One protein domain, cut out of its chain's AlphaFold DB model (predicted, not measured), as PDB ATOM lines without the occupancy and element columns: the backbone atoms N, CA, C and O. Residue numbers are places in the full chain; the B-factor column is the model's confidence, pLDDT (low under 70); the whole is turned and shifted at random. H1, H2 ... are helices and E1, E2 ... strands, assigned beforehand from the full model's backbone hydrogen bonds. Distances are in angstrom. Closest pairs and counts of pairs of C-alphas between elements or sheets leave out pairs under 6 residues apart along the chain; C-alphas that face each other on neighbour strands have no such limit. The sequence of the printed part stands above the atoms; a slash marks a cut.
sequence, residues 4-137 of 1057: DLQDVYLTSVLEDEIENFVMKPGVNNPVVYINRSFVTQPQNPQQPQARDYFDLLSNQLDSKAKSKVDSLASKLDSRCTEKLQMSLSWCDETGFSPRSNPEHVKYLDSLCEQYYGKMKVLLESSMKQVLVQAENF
ATOM      1  N   ASP A   4      -2.714   0.064  11.574       45.97
ATOM      2  CA  ASP A   4      -3.069   0.077  10.147       45.97
ATOM      3  C   ASP A   4      -3.052   1.476   9.497       45.97
ATOM      4  O   ASP A   4      -2.806   1.609   8.304       45.97
ATOM      5  N   LEU A   5      -3.290   2.548  10.264       43.81
ATOM      6  CA  LEU A   5      -3.179   3.929   9.763       43.81
ATOM      7  C   LEU A   5      -1.737   4.436   9.834       43.81
ATOM      8  O   LEU A   5      -1.355   5.311   9.066       43.81
ATOM      9  N   GLN A   6      -0.939   3.904  10.760       47.09
ATOM     10  CA  GLN A   6       0.459   4.288  10.910       47.09
ATOM     11  C   GLN A   6       1.292   3.816   9.718       47.09
ATOM     12  O   GLN A   6       2.125   4.584   9.248       47.09
ATOM     13  N   ASP A   7       1.015   2.620   9.196       54.56
ATOM     14  CA  ASP A   7       1.673   2.114   7.992       54.56
ATOM     15  C   ASP A   7       1.305   2.955   6.762       54.56
ATOM     16  O   ASP A   7       2.201   3.434   6.083       54.56
ATOM     17  N   VAL A   8       0.032   3.314   6.556       53.91
ATOM     18  CA  VAL A   8      -0.384   4.179   5.424       53.91
ATOM     19  C   VAL A   8       0.310   5.553   5.427       53.91
ATOM     20  O   VAL A   8       0.618   6.087   4.365       53.91
ATOM     21  N   TYR A   9       0.589   6.134   6.599       55.78
ATOM     22  CA  TYR A   9       1.299   7.420   6.711       55.78
ATOM     23  C   TYR A   9       2.837   7.295   6.734       55.78
ATOM     24  O   TYR A   9       3.519   8.314   6.620       55.78
ATOM     25  N   LEU A  10       3.395   6.091   6.918       63.69
ATOM     26  CA  LEU A  10       4.844   5.834   7.036       63.69
ATOM     27  C   LEU A  10       5.423   4.992   5.886       63.69
ATOM     28  O   LEU A  10       6.645   4.788   5.843       63.69
ATOM     29  N   THR A  11       4.574   4.501   4.984       68.44
ATOM     30  CA  THR A  11       4.958   3.918   3.699       68.44
ATOM     31  C   THR A  11       5.510   5.020   2.808       68.44
ATOM     32  O   THR A  11       4.884   6.061   2.602       68.44
ATOM     33  N   SER A  12       6.728   4.822   2.309       71.94
ATOM     34  CA  SER A  12       7.314   5.771   1.359       71.94
ATOM     35  C   SER A  12       6.628   5.653  -0.005       71.94
ATOM     36  O   SER A  12       6.175   4.571  -0.368       71.94
ATOM     37  N   VAL A  13       6.615   6.732  -0.794       73.06
ATOM     38  CA  VAL A  13       6.100   6.696  -2.181       73.06
ATOM     39  C   VAL A  13       6.783   5.586  -2.991       73.06
ATOM     40  O   VAL A  13       6.124   4.864  -3.724       73.06
ATOM     41  N   LEU A  14       8.089   5.385  -2.782       73.62
ATOM     42  CA  LEU A  14       8.871   4.324  -3.422       73.62
ATOM     43  C   LEU A  14       8.382   2.915  -3.040       73.62
ATOM     44  O   LEU A  14       8.313   2.024  -3.881       73.62
ATOM     45  N   GLU A  15       8.075   2.701  -1.761       77.50
ATOM     46  CA  GLU A  15       7.566   1.423  -1.249       77.50
ATOM     47  C   GLU A  15       6.185   1.112  -1.840       77.50
ATOM     48  O   GLU A  15       5.975   0.007  -2.338       77.50
ATOM     49  N   ASP A  16       5.300   2.109  -1.894       76.06
ATOM     50  CA  ASP A  16       3.972   1.986  -2.502       76.06
ATOM     51  C   ASP A  16       4.044   1.737  -4.024       76.06
ATOM     52  O   ASP A  16       3.332   0.882  -4.557       76.06
ATOM     53  N   GLU A  17       4.957   2.406  -4.738       76.75
ATOM     54  CA  GLU A  17       5.204   2.161  -6.166       76.75
ATOM     55  C   GLU A  17       5.689   0.725  -6.420       76.75
ATOM     56  O   GLU A  17       5.164   0.038  -7.301       76.75
ATOM     57  N   ILE A  18       6.656   0.230  -5.639       78.44
ATOM     58  CA  ILE A  18       7.176  -1.138  -5.782       78.44
ATOM     59  C   ILE A  18       6.071  -2.170  -5.521       78.44
ATOM     60  O   ILE A  18       5.943  -3.139  -6.282       78.44
ATOM     61  N   GLU A  19       5.262  -1.978  -4.479       77.25
ATOM     62  CA  GLU A  19       4.194  -2.916  -4.131       77.25
ATOM     63  C   GLU A  19       3.076  -2.939  -5.185       77.25
ATOM     64  O   GLU A  19       2.630  -4.021  -5.586       77.25
ATOM     65  N   ASN A  20       2.697  -1.778  -5.728       70.12
ATOM     66  CA  ASN A  20       1.614  -1.671  -6.707       70.12
ATOM     67  C   ASN A  20       2.020  -1.994  -8.155       70.12
ATOM     68  O   ASN A  20       1.164  -2.445  -8.925       70.12
ATOM     69  N   PHE A  21       3.287  -1.795  -8.542       69.50
ATOM     70  CA  PHE A  21       3.744  -2.009  -9.924       69.50
ATOM     71  C   PHE A  21       4.571  -3.278 -10.133       69.50
ATOM     72  O   PHE A  21       4.416  -3.929 -11.167       69.50
ATOM     73  N   VAL A  22       5.448  -3.637  -9.191       74.62
ATOM     74  CA  VAL A  22       6.390  -4.762  -9.364       74.62
ATOM     75  C   VAL A  22       5.898  -6.022  -8.654       74.62
ATOM     76  O   VAL A  22       6.021  -7.131  -9.183       74.62
ATOM     77  N   MET A  23       5.319  -5.866  -7.462       74.44
ATOM     78  CA  MET A  23       4.901  -6.998  -6.621       74.44
ATOM     79  C   MET A  23       3.447  -7.430  -6.838       74.44
ATOM     80  O   MET A  23       3.035  -8.469  -6.320       74.44
ATOM     81  N   LYS A  24       2.668  -6.673  -7.618       74.50
ATOM     82  CA  LYS A  24       1.240  -6.935  -7.815       74.50
ATOM     83  C   LYS A  24       0.993  -8.285  -8.519       74.50
ATOM     84  O   LYS A  24       1.507  -8.509  -9.620       74.50
ATOM     85  N   PRO A  25       0.180  -9.191  -7.939       56.31
ATOM     86  CA  PRO A  25      -0.113 -10.492  -8.538       56.31
ATOM     87  C   PRO A  25      -0.803 -10.350  -9.902       56.31
ATOM     88  O   PRO A  25      -1.725  -9.553 -10.054       56.31
ATOM     89  N   GLY A  26      -0.375 -11.144 -10.888       56.38
ATOM     90  CA  GLY A  26      -0.951 -11.151 -12.242       56.38
ATOM     91  C   GLY A  26      -0.345 -10.138 -13.221       56.38
ATOM     92  O   GLY A  26      -0.665 -10.189 -14.405       56.38
ATOM     93  N   VAL A  27       0.560  -9.265 -12.767       54.59
ATOM     94  CA  VAL A  27       1.320  -8.348 -13.628       54.59
ATOM     95  C   VAL A  27       2.726  -8.923 -13.844       54.59
ATOM     96  O   VAL A  27       3.556  -8.920 -12.937       54.59
ATOM     97  N   ASN A  28       2.995  -9.447 -15.042       59.84
ATOM     98  CA  ASN A  28       4.328  -9.901 -15.465       59.84
ATOM     99  C   ASN A  28       4.991  -8.813 -16.320       59.84
ATOM    100  O   ASN A  28       5.161  -8.971 -17.526       59.84
ATOM    101  N   ASN A  29       5.337  -7.685 -15.698       63.16
ATOM    102  CA  ASN A  29       6.118  -6.662 -16.385       63.16
ATOM    103  C   ASN A  29       7.598  -7.087 -16.425       63.16
ATOM    104  O   ASN A  29       8.128  -7.500 -15.390       63.16
ATOM    105  N   PRO A  30       8.287  -6.986 -17.574       70.81
ATOM    106  CA  PRO A  30       9.734  -7.150 -17.620       70.81
ATOM    107  C   PRO A  30      10.395  -5.990 -16.860       70.81
ATOM    108  O   PRO A  30      10.178  -4.824 -17.186       70.81
ATOM    109  N   VAL A  31      11.191  -6.301 -15.836       76.06
ATOM    110  CA  VAL A  31      11.847  -5.310 -14.965       76.06
ATOM    111  C   VAL A  31      13.357  -5.529 -14.987       76.06
ATOM    112  O   VAL A  31      13.816  -6.653 -14.787       76.06
ATOM    113  N   VAL A  32      14.123  -4.450 -15.177       80.50
ATOM    114  CA  VAL A  32      15.569  -4.423 -14.901       80.50
ATOM    115  C   VAL A  32      15.777  -3.817 -13.522       80.50
ATOM    116  O   VAL A  32      15.486  -2.642 -13.303       80.50
ATOM    117  N   TYR A  33      16.292  -4.612 -12.591       84.69
ATOM    118  CA  TYR A  33      16.631  -4.143 -11.254       84.69
ATOM    119  C   TYR A  33      18.111  -3.754 -11.188       84.69
ATOM    120  O   TYR A  33      18.992  -4.591 -11.391       84.69
ATOM    121  N   ILE A  34      18.386  -2.481 -10.895       85.50
ATOM    122  CA  ILE A  34      19.744  -1.978 -10.676       85.50
ATOM    123  C   ILE A  34      19.955  -1.822  -9.175       85.50
ATOM    124  O   ILE A  34      19.364  -0.946  -8.545       85.50
ATOM    125  N   ASN A  35      20.833  -2.647  -8.614       82.69
ATOM    126  CA  ASN A  35      21.274  -2.517  -7.237       82.69
ATOM    127  C   ASN A  35      22.640  -1.825  -7.203       82.69
ATOM    128  O   ASN A  35      23.654  -2.390  -7.629       82.69
ATOM    129  N   ARG A  36      22.663  -0.587  -6.705       83.12
ATOM    130  CA  ARG A  36      23.893   0.173  -6.482       83.12
ATOM    131  C   ARG A  36      24.361  -0.041  -5.047       83.12
ATOM    132  O   ARG A  36      23.702   0.405  -4.114       83.12
ATOM    133  N   SER A  37      25.533  -0.644  -4.880       78.06
ATOM    134  CA  SER A  37      26.196  -0.783  -3.586       78.06
ATOM    135  C   SER A  37      27.345   0.215  -3.447       78.06
ATOM    136  O   SER A  37      28.137   0.431  -4.367       78.06
ATOM    137  N   PHE A  38      27.443   0.847  -2.279       76.25
ATOM    138  CA  PHE A  38      28.536   1.765  -1.963       76.25
ATOM    139  C   PHE A  38      29.627   1.021  -1.192       76.25
ATOM    140  O   PHE A  38      29.372   0.514  -0.098       76.25
ATOM    141  N   VAL A  39      30.831   0.932  -1.768       71.94
ATOM    142  CA  VAL A  39      31.958   0.159  -1.202       71.94
ATOM    143  C   VAL A  39      32.584   0.878  -0.008       71.94
ATOM    144  O   VAL A  39      32.969   0.247   0.975       71.94
ATOM    145  N   THR A  40      32.649   2.207  -0.071       70.19
ATOM    146  CA  THR A  40      33.152   3.078   0.995       70.19
ATOM    147  C   THR A  40      32.065   4.073   1.400       70.19
ATOM    148  O   THR A  40      31.339   4.593   0.554       70.19
ATOM    149  N   GLN A  41      31.916   4.306   2.707       69.19
ATOM    150  CA  GLN A  41      30.996   5.305   3.264       69.19
ATOM    151  C   GLN A  41      31.746   6.618   3.534       69.19
ATOM    152  O   GLN A  41      32.946   6.562   3.818       69.19
ATOM    153  N   PRO A  42      31.071   7.782   3.477       68.81
ATOM    154  CA  PRO A  42      31.700   9.067   3.767       68.81
ATOM    155  C   PRO A  42      32.277   9.081   5.185       68.81
ATOM    156  O   PRO A  42      31.554   8.844   6.154       68.81
ATOM    157  N   GLN A  43      33.566   9.409   5.321       67.94
ATOM    158  CA  GLN A  43      34.204   9.522   6.642       67.94
ATOM    159  C   GLN A  43      33.642  10.701   7.451       67.94
ATOM    160  O   GLN A  43      33.640  10.672   8.681       67.94
ATOM    161  N   ASN A  44      33.134  11.732   6.762       68.94
ATOM    162  CA  ASN A  44      32.473  12.881   7.367       68.94
ATOM    163  C   ASN A  44      31.068  13.107   6.761       68.94
ATOM    164  O   ASN A  44      30.946  13.775   5.731       68.94
ATOM    165  N   PRO A  45      29.989  12.623   7.407       63.12
ATOM    166  CA  PRO A  45      28.614  12.792   6.923       63.12
ATOM    167  C   PRO A  45      28.110  14.249   6.939       63.12
ATOM    168  O   PRO A  45      27.001  14.523   6.487       63.12
ATOM    169  N   GLN A  46      28.906  15.204   7.436       63.34
ATOM    170  CA  GLN A  46      28.583  16.635   7.407       63.34
ATOM    171  C   GLN A  46      28.940  17.321   6.080       63.34
ATOM    172  O   GLN A  46      28.619  18.497   5.901       63.34
ATOM    173  N   GLN A  47      29.597  16.620   5.146       68.69
ATOM    174  CA  GLN A  47      29.854  17.162   3.814       68.69
ATOM    175  C   GLN A  47      28.523  17.446   3.093       68.69
ATOM    176  O   GLN A  47      27.661  16.566   3.062       68.69
ATOM    177  N   PRO A  48      28.343  18.630   2.473       67.25
ATOM    178  CA  PRO A  48      27.102  18.981   1.777       67.25
ATOM    179  C   PRO A  48      26.687  17.926   0.746       67.25
ATOM    180  O   PRO A  48      25.520  17.572   0.668       67.25
ATOM    181  N   GLN A  49      27.674  17.362   0.044       68.25
ATOM    182  CA  GLN A  49      27.505  16.354  -1.003       68.25
ATOM    183  C   GLN A  49      27.011  14.999  -0.477       68.25
ATOM    184  O   GLN A  49      26.449  14.228  -1.241       68.25
ATOM    185  N   ALA A  50      27.223  14.669   0.804       68.38
ATOM    186  CA  ALA A  50      26.781  13.393   1.375       68.38
ATOM    187  C   ALA A  50      25.266  13.368   1.643       68.38
ATOM    188  O   ALA A  50      24.656  12.301   1.609       68.38
ATOM    189  N   ARG A  51      24.650  14.540   1.857       69.94
ATOM    190  CA  ARG A  51      23.204  14.684   2.112       69.94
ATOM    191  C   ARG A  51      22.337  14.321   0.908       69.94
ATOM    192  O   ARG A  51      21.179  13.976   1.094       69.94
ATOM    193  N   ASP A  52      22.905  14.372  -0.293       68.56
ATOM    194  CA  ASP A  52      22.201  14.052  -1.537       68.56
ATOM    195  C   ASP A  52      22.083  12.535  -1.785       68.56
ATOM    196  O   ASP A  52      21.314  12.107  -2.643       68.56
ATOM    197  N   TYR A  53      22.848  11.707  -1.055       72.56
ATOM    198  CA  TYR A  53      22.938  10.256  -1.288       72.56
ATOM    199  C   TYR A  53      22.645   9.399  -0.054       72.56
ATOM    200  O   TYR A  53      22.473   8.187  -0.186       72.56
ATOM    201  N   PHE A  54      22.613   9.999   1.137       75.81
ATOM    202  CA  PHE A  54      22.410   9.286   2.391       75.81
ATOM    203  C   PHE A  54      21.409  10.015   3.286       75.81
ATOM    204  O   PHE A  54      21.562  11.208   3.554       75.81
ATOM    205  N   ASP A  55      20.438   9.272   3.820       76.56
ATOM    206  CA  ASP A  55      19.506   9.791   4.820       76.56
ATOM    207  C   ASP A  55      20.230  10.035   6.147       76.56
ATOM    208  O   ASP A  55      20.870   9.136   6.709       76.56
ATOM    209  N   LEU A  56      20.126  11.263   6.660       76.06
ATOM    210  CA  LEU A  56      20.745  11.668   7.918       76.06
ATOM    211  C   LEU A  56      19.685  12.011   8.967       76.06
ATOM    212  O   LEU A  56      18.890  12.932   8.788       76.06
ATOM    213  N   LEU A  57      19.752  11.346  10.119       77.31
ATOM    214  CA  LEU A  57      18.999  11.687  11.321       77.31
ATOM    215  C   LEU A  57      19.962  12.299  12.345       77.31
ATOM    216  O   LEU A  57      20.938  11.671  12.750       77.31
ATOM    217  N   SER A  58      19.722  13.546  12.759       75.50
ATOM    218  CA  SER A  58      20.588  14.258  13.720       75.50
ATOM    219  C   SER A  58      22.076  14.288  13.318       75.50
ATOM    220  O   SER A  58      22.959  14.175  14.167       75.50
ATOM    221  N   ASN A  59      22.359  14.454  12.019       69.25
ATOM    222  CA  ASN A  59      23.707  14.442  11.424       69.25
ATOM    223  C   ASN A  59      24.466  13.097  11.519       69.25
ATOM    224  O   ASN A  59      25.684  13.074  11.349       69.25
ATOM    225  N   GLN A  60      23.768  11.983  11.757       74.56
ATOM    226  CA  GLN A  60      24.283  10.616  11.612       74.56
ATOM    227  C   GLN A  60      23.446   9.849  10.583       74.56
ATOM    228  O   GLN A  60      22.306  10.221  10.328       74.56
ATOM    229  N   LEU A  61      23.997   8.785   9.994       75.56
ATOM    230  CA  LEU A  61      23.265   7.925   9.058       75.56
ATOM    231  C   LEU A  61      22.019   7.325   9.725       75.56
ATOM    232  O   LEU A  61      22.121   6.713  10.790       75.56
ATOM    233  N   ASP A  62      20.858   7.468   9.088       82.25
ATOM    234  CA  ASP A  62      19.610   6.880   9.572       82.25
ATOM    235  C   ASP A  62      19.604   5.361   9.323       82.25
ATOM    236  O   ASP A  62      19.361   4.864   8.220       82.25
ATOM    237  N   SER A  63      19.879   4.596  10.381       78.81
ATOM    238  CA  SER A  63      19.897   3.133  10.333       78.81
ATOM    239  C   SER A  63      18.518   2.521  10.070       78.81
ATOM    240  O   SER A  63      18.435   1.433   9.498       78.81
ATOM    241  N   LYS A  64      17.434   3.212  10.446       79.06
ATOM    242  CA  LYS A  64      16.062   2.749  10.226       79.06
ATOM    243  C   LYS A  64      15.661   2.934   8.764       79.06
ATOM    244  O   LYS A  64      15.091   2.009   8.187       79.06
ATOM    245  N   ALA A  65      16.000   4.075   8.163       75.88
ATOM    246  CA  ALA A  65      15.814   4.310   6.731       75.88
ATOM    247  C   ALA A  65      16.617   3.295   5.901       75.88
ATOM    248  O   ALA A  65      16.055   2.611   5.044       75.88
ATOM    249  N   LYS A  66      17.892   3.081   6.251       78.62
ATOM    250  CA  LYS A  66      18.746   2.075   5.607       78.62
ATOM    251  C   LYS A  66      18.160   0.660   5.685       78.62
ATOM    252  O   LYS A  66      18.072  -0.018   4.669       78.62
ATOM    253  N   SER A  67      17.678   0.238   6.857       81.69
ATOM    254  CA  SER A  67      17.048  -1.080   7.020       81.69
ATOM    255  C   SER A  67      15.778  -1.250   6.178       81.69
ATOM    256  O   SER A  67      15.505  -2.364   5.729       81.69
ATOM    257  N   LYS A  68      14.988  -0.185   5.973       79.75
ATOM    258  CA  LYS A  68      13.817  -0.224   5.083       79.75
ATOM    259  C   LYS A  68      14.237  -0.391   3.620       79.75
ATOM    260  O   LYS A  68      13.682  -1.244   2.930       79.75
ATOM    261  N   VAL A  69      15.242   0.362   3.168       78.62
ATOM    262  CA  VAL A  69      15.789   0.251   1.805       78.62
ATOM    263  C   VAL A  69      16.365  -1.145   1.552       78.62
ATOM    264  O   VAL A  69      16.040  -1.758   0.538       78.62
ATOM    265  N   ASP A  70      17.136  -1.691   2.495       81.25
ATOM    266  CA  ASP A  70      17.707  -3.041   2.392       81.25
ATOM    267  C   ASP A  70      16.609  -4.124   2.329       81.25
ATOM    268  O   ASP A  70      16.714  -5.092   1.570       81.25
ATOM    269  N   SER A  71      15.509  -3.948   3.075       82.69
ATOM    270  CA  SER A  71      14.345  -4.843   3.011       82.69
ATOM    271  C   SER A  71      13.658  -4.803   1.641       82.69
ATOM    272  O   SER A  71      13.354  -5.858   1.077       82.69
ATOM    273  N   LEU A  72      13.461  -3.610   1.066       81.50
ATOM    274  CA  LEU A  72      12.898  -3.445  -0.279       81.50
ATOM    275  C   LEU A  72      13.811  -4.033  -1.359       81.50
ATOM    276  O   LEU A  72      13.329  -4.730  -2.254       81.50
ATOM    277  N   ALA A  73      15.123  -3.816  -1.247       80.75
ATOM    278  CA  ALA A  73      16.122  -4.395  -2.139       80.75
ATOM    279  C   ALA A  73      16.059  -5.929  -2.127       80.75
ATOM    280  O   ALA A  73      16.006  -6.547  -3.188       80.75
ATOM    281  N   SER A  74      15.955  -6.548  -0.945       82.75
ATOM    282  CA  SER A  74      15.799  -8.002  -0.814       82.75
ATOM    283  C   SER A  74      14.506  -8.522  -1.460       82.75
ATOM    284  O   SER A  74      14.540  -9.540  -2.161       82.75
ATOM    285  N   LYS A  75      13.378  -7.811  -1.292       81.56
ATOM    286  CA  LYS A  75      12.113  -8.153  -1.965       81.56
ATOM    287  C   LYS A  75      12.281  -8.108  -3.493       81.56
ATOM    288  O   LYS A  75      11.943  -9.082  -4.166       81.56
ATOM    289  N   LEU A  76      12.841  -7.024  -4.039       81.81
ATOM    290  CA  LEU A  76      13.093  -6.861  -5.479       81.81
ATOM    291  C   LEU A  76      14.056  -7.920  -6.027       81.81
ATOM    292  O   LEU A  76      13.801  -8.494  -7.085       81.81
ATOM    293  N   ASP A  77      15.106  -8.251  -5.277       79.69
ATOM    294  CA  ASP A  77      16.041  -9.313  -5.633       79.69
ATOM    295  C   ASP A  77      15.347 -10.679  -5.744       79.69
ATOM    296  O   ASP A  77      15.691 -11.479  -6.609       79.69
ATOM    297  N   SER A  78      14.352 -10.983  -4.916       77.88
ATOM    298  CA  SER A  78      13.640 -12.265  -5.030       77.88
ATOM    299  C   SER A  78      12.714 -12.352  -6.255       77.88
ATOM    300  O   SER A  78      12.451 -13.448  -6.749       77.88
ATOM    301  N   ARG A  79      12.225 -11.207  -6.752       77.00
ATOM    302  CA  ARG A  79      11.190 -11.119  -7.796       77.00
ATOM    303  C   ARG A  79      11.754 -10.900  -9.202       77.00
ATOM    304  O   ARG A  79      11.205 -11.447 -10.155       77.00
ATOM    305  N   CYS A  80      12.804 -10.092  -9.346       77.38
ATOM    306  CA  CYS A  80      13.320  -9.657 -10.647       77.38
ATOM    307  C   CYS A  80      14.341 -10.650 -11.225       77.38
ATOM    308  O   CYS A  80      15.301 -11.028 -10.554       77.38
ATOM    309  N   THR A  81      14.169 -11.031 -12.493       73.44
ATOM    310  CA  THR A  81      15.069 -11.958 -13.205       73.44
ATOM    311  C   THR A  81      16.295 -11.258 -13.793       73.44
ATOM    312  O   THR A  81      17.395 -11.801 -13.728       73.44
ATOM    313  N   GLU A  82      16.135 -10.043 -14.325       79.31
ATOM    314  CA  GLU A  82      17.234  -9.254 -14.888       79.31
ATOM    315  C   GLU A  82      17.794  -8.278 -13.851       79.31
ATOM    316  O   GLU A  82      17.130  -7.319 -13.448       79.31
ATOM    317  N   LYS A  83      19.035  -8.519 -13.418       82.38
ATOM    318  CA  LYS A  83      19.681  -7.767 -12.338       82.38
ATOM    319  C   LYS A  83      21.030  -7.206 -12.757       82.38
ATOM    320  O   LYS A  83      21.816  -7.899 -13.403       82.38
ATOM    321  N   LEU A  84      21.315  -5.988 -12.311       84.12
ATOM    322  CA  LEU A  84      22.621  -5.344 -12.412       84.12
ATOM    323  C   LEU A  84      23.093  -4.976 -11.007       84.12
ATOM    324  O   LEU A  84      22.530  -4.086 -10.375       84.12
ATOM    325  N   GLN A  85      24.122  -5.666 -10.515       83.19
ATOM    326  CA  GLN A  85      24.812  -5.275  -9.289       83.19
ATOM    327  C   GLN A  85      26.012  -4.417  -9.649       83.19
ATOM    328  O   GLN A  85      26.887  -4.849 -10.398       83.19
ATOM    329  N   MET A  86      26.055  -3.205  -9.110       83.69
ATOM    330  CA  MET A  86      27.136  -2.277  -9.393       83.69
ATOM    331  C   MET A  86      27.674  -1.638  -8.129       83.69
ATOM    332  O   MET A  86      26.924  -1.081  -7.332       83.69
ATOM    333  N   SER A  87      28.991  -1.674  -7.994       81.94
ATOM    334  CA  SER A  87      29.712  -1.093  -6.875       81.94
ATOM    335  C   SER A  87      30.277   0.276  -7.241       81.94
ATOM    336  O   SER A  87      30.897   0.420  -8.296       81.94
ATOM    337  N   LEU A  88      30.113   1.259  -6.359       82.88
ATOM    338  CA  LEU A  88      30.716   2.584  -6.493       82.88
ATOM    339  C   LEU A  88      31.431   2.977  -5.193       82.88
ATOM    340  O   LEU A  88      30.897   2.788  -4.099       82.88
ATOM    341  N   SER A  89      32.635   3.530  -5.312       79.88
ATOM    342  CA  SER A  89      33.442   3.988  -4.175       79.88
ATOM    343  C   SER A  89      33.240   5.484  -3.933       79.88
ATOM    344  O   SER A  89      33.310   6.286  -4.867       79.88
ATOM    345  N   TRP A  90      32.988   5.871  -2.682       77.12
ATOM    346  CA  TRP A  90      32.923   7.270  -2.254       77.12
ATOM    347  C   TRP A  90      34.312   7.921  -2.293       77.12
ATOM    348  O   TRP A  90      35.287   7.333  -1.820       77.12
ATOM    349  N   CYS A  91      34.386   9.145  -2.821       74.81
ATOM    350  CA  CYS A  91      35.582   9.986  -2.791       74.81
ATOM    351  C   CYS A  91      35.409  11.079  -1.729       74.81
ATOM    352  O   CYS A  91      34.553  11.946  -1.882       74.81
ATOM    353  N   ASP A  92      36.231  11.074  -0.677       71.31
ATOM    354  CA  ASP A  92      36.104  12.023   0.441       71.31
ATOM    355  C   ASP A  92      36.367  13.495   0.048       71.31
ATOM    356  O   ASP A  92      35.945  14.396   0.768       71.31
ATOM    357  N   GLU A  93      37.030  13.773  -1.081       68.19
ATOM    358  CA  GLU A  93      37.332  15.146  -1.530       68.19
ATOM    359  C   GLU A  93      36.270  15.740  -2.468       68.19
ATOM    360  O   GLU A  93      36.057  16.952  -2.476       68.19
ATOM    361  N   THR A  94      35.622  14.908  -3.291       69.38
ATOM    362  CA  THR A  94      34.728  15.385  -4.366       69.38
ATOM    363  C   THR A  94      33.385  14.656  -4.454       69.38
ATOM    364  O   THR A  94      32.578  14.961  -5.336       69.38
ATOM    365  N   GLY A  95      33.134  13.704  -3.551       75.19
ATOM    366  CA  GLY A  95      31.931  12.878  -3.520       75.19
ATOM    367  C   GLY A  95      31.716  12.082  -4.811       75.19
ATOM    368  O   GLY A  95      32.655  11.680  -5.507       75.19
ATOM    369  N   PHE A  96      30.447  11.861  -5.157       75.31
ATOM    370  CA  PHE A  96      30.048  11.281  -6.440       75.31
ATOM    371  C   PHE A  96      29.875  12.373  -7.501       75.31
ATOM    372  O   PHE A  96      28.774  12.848  -7.758       75.31
ATOM    373  N   SER A  97      30.966  12.745  -8.173       73.88
ATOM    374  CA  SER A  97      30.939  13.747  -9.246       73.88
ATOM    375  C   SER A  97      31.624  13.230 -10.518       73.88
ATOM    376  O   SER A  97      32.832  12.992 -10.502       73.88
ATOM    377  N   PRO A  98      30.903  13.095 -11.648       70.81
ATOM    378  CA  PRO A  98      31.497  12.676 -12.921       70.81
ATOM    379  C   PRO A  98      32.519  13.686 -13.462       70.81
ATOM    380  O   PRO A  98      33.357  13.349 -14.288       70.81
ATOM    381  N   ARG A  99      32.462  14.946 -13.006       73.25
ATOM    382  CA  ARG A  99      33.378  16.009 -13.446       73.25
ATOM    383  C   ARG A  99      34.750  15.930 -12.777       73.25
ATOM    384  O   ARG A  99      35.701  16.500 -13.297       73.25
ATOM    385  N   SER A 100      34.843  15.273 -11.622       72.38
ATOM    386  CA  SER A 100      36.040  15.281 -10.769       72.38
ATOM    387  C   SER A 100      36.510  13.892 -10.335       72.38
ATOM    388  O   SER A 100      37.637  13.770  -9.869       72.38
ATOM    389  N   ASN A 101      35.694  12.846 -10.513       77.81
ATOM    390  CA  ASN A 101      36.023  11.468 -10.156       77.81
ATOM    391  C   ASN A 101      35.989  10.544 -11.398       77.81
ATOM    392  O   ASN A 101      34.904  10.178 -11.862       77.81
ATOM    393  N   PRO A 102      37.156  10.112 -11.919       78.56
ATOM    394  CA  PRO A 102      37.246   9.201 -13.063       78.56
ATOM    395  C   PRO A 102      36.603   7.827 -12.833       78.56
ATOM    396  O   PRO A 102      36.131   7.211 -13.788       78.56
ATOM    397  N   GLU A 103      36.568   7.327 -11.591       79.44
ATOM    398  CA  GLU A 103      35.879   6.066 -11.280       79.44
ATOM    399  C   GLU A 103      34.367   6.209 -11.428       79.44
ATOM    400  O   GLU A 103      33.710   5.292 -11.916       79.44
ATOM    401  N   HIS A 104      33.818   7.377 -11.082       81.81
ATOM    402  CA  HIS A 104      32.397   7.647 -11.268       81.81
ATOM    403  C   HIS A 104      32.031   7.727 -12.759       81.81
ATOM    404  O   HIS A 104      30.987   7.213 -13.149       81.81
ATOM    405  N   VAL A 105      32.901   8.288 -13.609       81.31
ATOM    406  CA  VAL A 105      32.706   8.271 -15.074       81.31
ATOM    407  C   VAL A 105      32.683   6.837 -15.603       81.31
ATOM    408  O   VAL A 105      31.711   6.444 -16.237       81.31
ATOM    409  N   LYS A 106      33.686   6.017 -15.258       83.88
ATOM    410  CA  LYS A 106      33.731   4.600 -15.665       83.88
ATOM    411  C   LYS A 106      32.531   3.801 -15.160       83.88
ATOM    412  O   LYS A 106      32.024   2.939 -15.873       83.88
ATOM    413  N   TYR A 107      32.079   4.077 -13.936       86.50
ATOM    414  CA  TYR A 107      30.860   3.495 -13.384       86.50
ATOM    415  C   TYR A 107      29.645   3.850 -14.245       86.50
ATOM    416  O   TYR A 107      28.869   2.959 -14.574       86.50
ATOM    417  N   LEU A 108      29.484   5.124 -14.618       83.44
ATOM    418  CA  LEU A 108      28.362   5.571 -15.443       83.44
ATOM    419  C   LEU A 108      28.421   4.976 -16.850       83.44
ATOM    420  O   LEU A 108      27.390   4.519 -17.333       83.44
ATOM    421  N   ASP A 109      29.599   4.917 -17.470       83.75
ATOM    422  CA  ASP A 109      29.779   4.281 -18.779       83.75
ATOM    423  C   ASP A 109      29.394   2.796 -18.718       83.75
ATOM    424  O   ASP A 109      28.581   2.326 -19.515       83.75
ATOM    425  N   SER A 110      29.894   2.072 -17.710       87.25
ATOM    426  CA  SER A 110      29.579   0.654 -17.520       87.25
ATOM    427  C   SER A 110      28.104   0.420 -17.192       87.25
ATOM    428  O   SER A 110      27.504  -0.529 -17.698       87.25
ATOM    429  N   LEU A 111      27.501   1.287 -16.374       87.38
ATOM    430  CA  LEU A 111      26.080   1.230 -16.046       87.38
ATOM    431  C   LEU A 111      25.241   1.426 -17.305       87.38
ATOM    432  O   LEU A 111      24.337   0.635 -17.552       87.38
ATOM    433  N   CYS A 112      25.549   2.452 -18.098       83.44
ATOM    434  CA  CYS A 112      24.846   2.750 -19.339       83.44
ATOM    435  C   CYS A 112      24.958   1.595 -20.336       83.44
ATOM    436  O   CYS A 112      23.939   1.178 -20.883       83.44
ATOM    437  N   GLU A 113      26.155   1.043 -20.543       85.69
ATOM    438  CA  GLU A 113      26.382  -0.074 -21.465       85.69
ATOM    439  C   GLU A 113      25.615  -1.334 -21.036       85.69
ATOM    440  O   GLU A 113      24.867  -1.914 -21.829       85.69
ATOM    441  N   GLN A 114      25.734  -1.730 -19.764       86.94
ATOM    442  CA  GLN A 114      25.055  -2.915 -19.238       86.94
ATOM    443  C   GLN A 114      23.535  -2.742 -19.211       86.94
ATOM    444  O   GLN A 114      22.802  -3.647 -19.615       86.94
ATOM    445  N   TYR A 115      23.050  -1.578 -18.774       85.94
ATOM    446  CA  TYR A 115      21.626  -1.258 -18.777       85.94
ATOM    447  C   TYR A 115      21.058  -1.278 -20.195       85.94
ATOM    448  O   TYR A 115      20.036  -1.920 -20.432       85.94
ATOM    449  N   TYR A 116      21.745  -0.649 -21.153       82.19
ATOM    450  CA  TYR A 116      21.329  -0.643 -22.551       82.19
ATOM    451  C   TYR A 116      21.275  -2.063 -23.127       82.19
ATOM    452  O   TYR A 116      20.278  -2.438 -23.746       82.19
ATOM    453  N   GLY A 117      22.298  -2.886 -22.864       81.38
ATOM    454  CA  GLY A 117      22.326  -4.289 -23.278       81.38
ATOM    455  C   GLY A 117      21.159  -5.103 -22.709       81.38
ATOM    456  O   GLY A 117      20.475  -5.804 -23.455       81.38
ATOM    457  N   LYS A 118      20.878  -4.973 -21.405       83.12
ATOM    458  CA  LYS A 118      19.764  -5.670 -20.738       83.12
ATOM    459  C   LYS A 118      18.396  -5.214 -21.239       83.12
ATOM    460  O   LYS A 118      17.553  -6.051 -21.560       83.12
ATOM    461  N   MET A 119      18.193  -3.904 -21.366       80.81
ATOM    462  CA  MET A 119      16.954  -3.344 -21.902       80.81
ATOM    463  C   MET A 119      16.703  -3.799 -23.335       80.81
ATOM    464  O   MET A 119      15.578  -4.170 -23.662       80.81
ATOM    465  N   LYS A 120      17.742  -3.842 -24.177       79.06
ATOM    466  CA  LYS A 120      17.627  -4.326 -25.554       79.06
ATOM    467  C   LYS A 120      17.112  -5.769 -25.612       79.06
ATOM    468  O   LYS A 120      16.163  -6.031 -26.341       79.06
ATOM    469  N   VAL A 121      17.663  -6.678 -24.804       78.94
ATOM    470  CA  VAL A 121      17.224  -8.089 -24.757       78.94
ATOM    471  C   VAL A 121      15.771  -8.226 -24.277       78.94
ATOM    472  O   VAL A 121      14.990  -8.994 -24.848       78.94
ATOM    473  N   LEU A 122      15.375  -7.470 -23.248       78.75
ATOM    474  CA  LEU A 122      13.994  -7.487 -22.747       78.75
ATOM    475  C   LEU A 122      12.993  -6.941 -23.769       78.75
ATOM    476  O   LEU A 122      11.910  -7.504 -23.937       78.75
ATOM    477  N   LEU A 123      13.362  -5.875 -24.478       73.81
ATOM    478  CA  LEU A 123      12.547  -5.326 -25.556       73.81
ATOM    479  C   LEU A 123      12.425  -6.333 -26.704       73.81
ATOM    480  O   LEU A 123      11.311  -6.666 -27.091       73.81
ATOM    481  N   GLU A 124      13.530  -6.905 -27.185       71.94
ATOM    482  CA  GLU A 124      13.513  -7.890 -28.277       71.94
ATOM    483  C   GLU A 124      12.669  -9.134 -27.946       71.94
ATOM    484  O   GLU A 124      11.926  -9.626 -28.797       71.94
ATOM    485  N   SER A 125      12.737  -9.637 -26.710       69.06
ATOM    486  CA  SER A 125      11.937 -10.792 -26.268       69.06
ATOM    487  C   SER A 125      10.446 -10.470 -26.134       69.06
ATOM    488  O   SER A 125       9.612 -11.243 -26.610       69.06
ATOM    489  N   SER A 126      10.105  -9.309 -25.568       67.38
ATOM    490  CA  SER A 126       8.716  -8.840 -25.483       67.38
ATOM    491  C   SER A 126       8.119  -8.626 -26.877       67.38
ATOM    492  O   SER A 126       6.982  -9.010 -27.145       67.38
ATOM    493  N   MET A 127       8.909  -8.079 -27.804       64.25
ATOM    494  CA  MET A 127       8.484  -7.848 -29.184       64.25
ATOM    495  C   MET A 127       8.218  -9.151 -29.934       64.25
ATOM    496  O   MET A 127       7.208  -9.248 -30.628       64.25
ATOM    497  N   LYS A 128       9.058 -10.181 -29.755       64.19
ATOM    498  CA  LYS A 128       8.812 -11.507 -30.346       64.19
ATOM    499  C   LYS A 128       7.474 -12.101 -29.902       64.19
ATOM    500  O   LYS A 128       6.753 -12.637 -30.734       64.19
ATOM    501  N   GLN A 129       7.106 -11.971 -28.625       58.75
ATOM    502  CA  GLN A 129       5.820 -12.481 -28.127       58.75
ATOM    503  C   GLN A 129       4.616 -11.763 -28.755       58.75
ATOM    504  O   GLN A 129       3.630 -12.411 -29.105       58.75
ATOM    505  N   VAL A 130       4.704 -10.442 -28.938       54.38
ATOM    506  CA  VAL A 130       3.649  -9.647 -29.590       54.38
ATOM    507  C   VAL A 130       3.523  -9.995 -31.076       54.38
ATOM    508  O   VAL A 130       2.409 -10.130 -31.580       54.38
ATOM    509  N   LEU A 131       4.649 -10.193 -31.770       52.38
ATOM    510  CA  LEU A 131       4.663 -10.577 -33.186       52.38
ATOM    511  C   LEU A 131       4.021 -11.954 -33.413       52.38
ATOM    512  O   LEU A 131       3.169 -12.078 -34.286       52.38
ATOM    513  N   VAL A 132       4.325 -12.947 -32.569       53.00
ATOM    514  CA  VAL A 132       3.705 -14.286 -32.636       53.00
ATOM    515  C   VAL A 132       2.189 -14.219 -32.420       53.00
ATOM    516  O   VAL A 132       1.422 -14.890 -33.109       53.00
ATOM    517  N   GLN A 133       1.719 -13.379 -31.492       48.78
ATOM    518  CA  GLN A 133       0.280 -13.178 -31.298       48.78
ATOM    519  C   GLN A 133      -0.378 -12.544 -32.529       48.78
ATOM    520  O   GLN A 133      -1.465 -12.970 -32.910       48.78
ATOM    521  N   ALA A 134       0.275 -11.574 -33.174       45.91
ATOM    522  CA  ALA A 134      -0.224 -10.949 -34.397       45.91
ATOM    523  C   ALA A 134      -0.254 -11.920 -35.596       45.91
ATOM    524  O   ALA A 134      -1.184 -11.870 -36.403       45.91
ATOM    525  N   GLU A 135       0.717 -12.833 -35.700       46.91
ATOM    526  CA  GLU A 135       0.775 -13.864 -36.746       46.91
ATOM    527  C   GLU A 135      -0.340 -14.913 -36.607       46.91
ATOM    528  O   GLU A 135      -0.973 -15.261 -37.604       46.91
ATOM    529  N   ASN A 136      -0.680 -15.329 -35.383       43.62
ATOM    530  CA  ASN A 136      -1.766 -16.288 -35.136       43.62
ATOM    531  C   ASN A 136      -3.152 -15.780 -35.588       43.62
ATOM    532  O   ASN A 136      -4.024 -16.580 -35.926       43.62
ATOM    533  N   PHE A 137      -3.382 -14.461 -35.617       45.12
ATOM    534  CA  PHE A 137      -4.639 -13.892 -36.125       45.12
ATOM    535  C   PHE A 137      -4.670 -13.765 -37.653       45.12
ATOM    536  O   PHE A 137      -5.751 -13.889 -38.235       45.12
TER     537      PHE A 137
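What this domain is: This is residues 4 to 137 of the 1057 residues of the protein "NACHT domain- and WD repeat-containing protein 1 isoform X1" of Lingula unguis (UniProt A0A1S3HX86). A ribbon of two parallel strands, E1 and E2, lies between helix H3 near E1 and the long helix H4 near E2, in a flat, loosely built whole. H2 runs alongside H3, H1 lies farthest from the middle, and residues 127 to 137 of H4 stick out. The printed part has 134 residues, with four named helices and two named strands in the order H1, H2, E1, H3, E2, H4; the class is mostly helix. The whole is loose, with a radius of gyration of the C-alphas of 18.9 A and spans of 63 by 46 by 19 A.

How they stand to each other: E1, residues 32 to 38, and E2, residues 82 to 88, are parallel at 20 degrees; N 35 and O 84 are 2.8 A apart, within hydrogen-bond range. With H3, residues 63 to 79, they form a strand-helix-strand unit, two parallel strands joined through a helix, with a right-handed crossover. The closest C-alphas of E1 and H3 are those of Tyr 33 and Leu 76, 7.3 A apart. E2 and H4, residues 102 to 137, have 8 pairs of C-alphas within 8 A, the closest those of Leu 88 and Tyr 107 at 7.0 A. H3 and H4 are apart. H2, residues 13 to 22, is close to but not clearly touching H3, the closest C-alphas being Glu 15 and Leu 72 at 7.3 A; they run the same way at a shallow tilt of 9 degrees. H1, residues 4 to 10, is apart from H2 and H3. Every O i to N i+4 pair is within hydrogen-bond range in H2 and H3, against 2 of 3 in H1 and 31 of 32 in H4.

Where its parts are: E1 is 19.3 A long and E2 19.8 A. H4 measures 53.1 A, H3 24.6 A, H2 13.5 A and H1 10.3 A. C-alpha 4 is at (-3.069, 0.077, 10.147), C-alpha 32 at (15.569, -4.423, -14.901) and C-alpha 137 at (-4.639, -13.892, -36.125).

The domain as a whole: The C-alphas farthest apart, of Asn 44 and Phe 137, are 63.1 A apart. The printed part has no cut. The links E1 to H3 and E2 to H4 are long. Mean pLDDT of the printed part is 72.9; 42 residues are under 70, among them residues 4 to 11, 41 to 52 and 125 to 137.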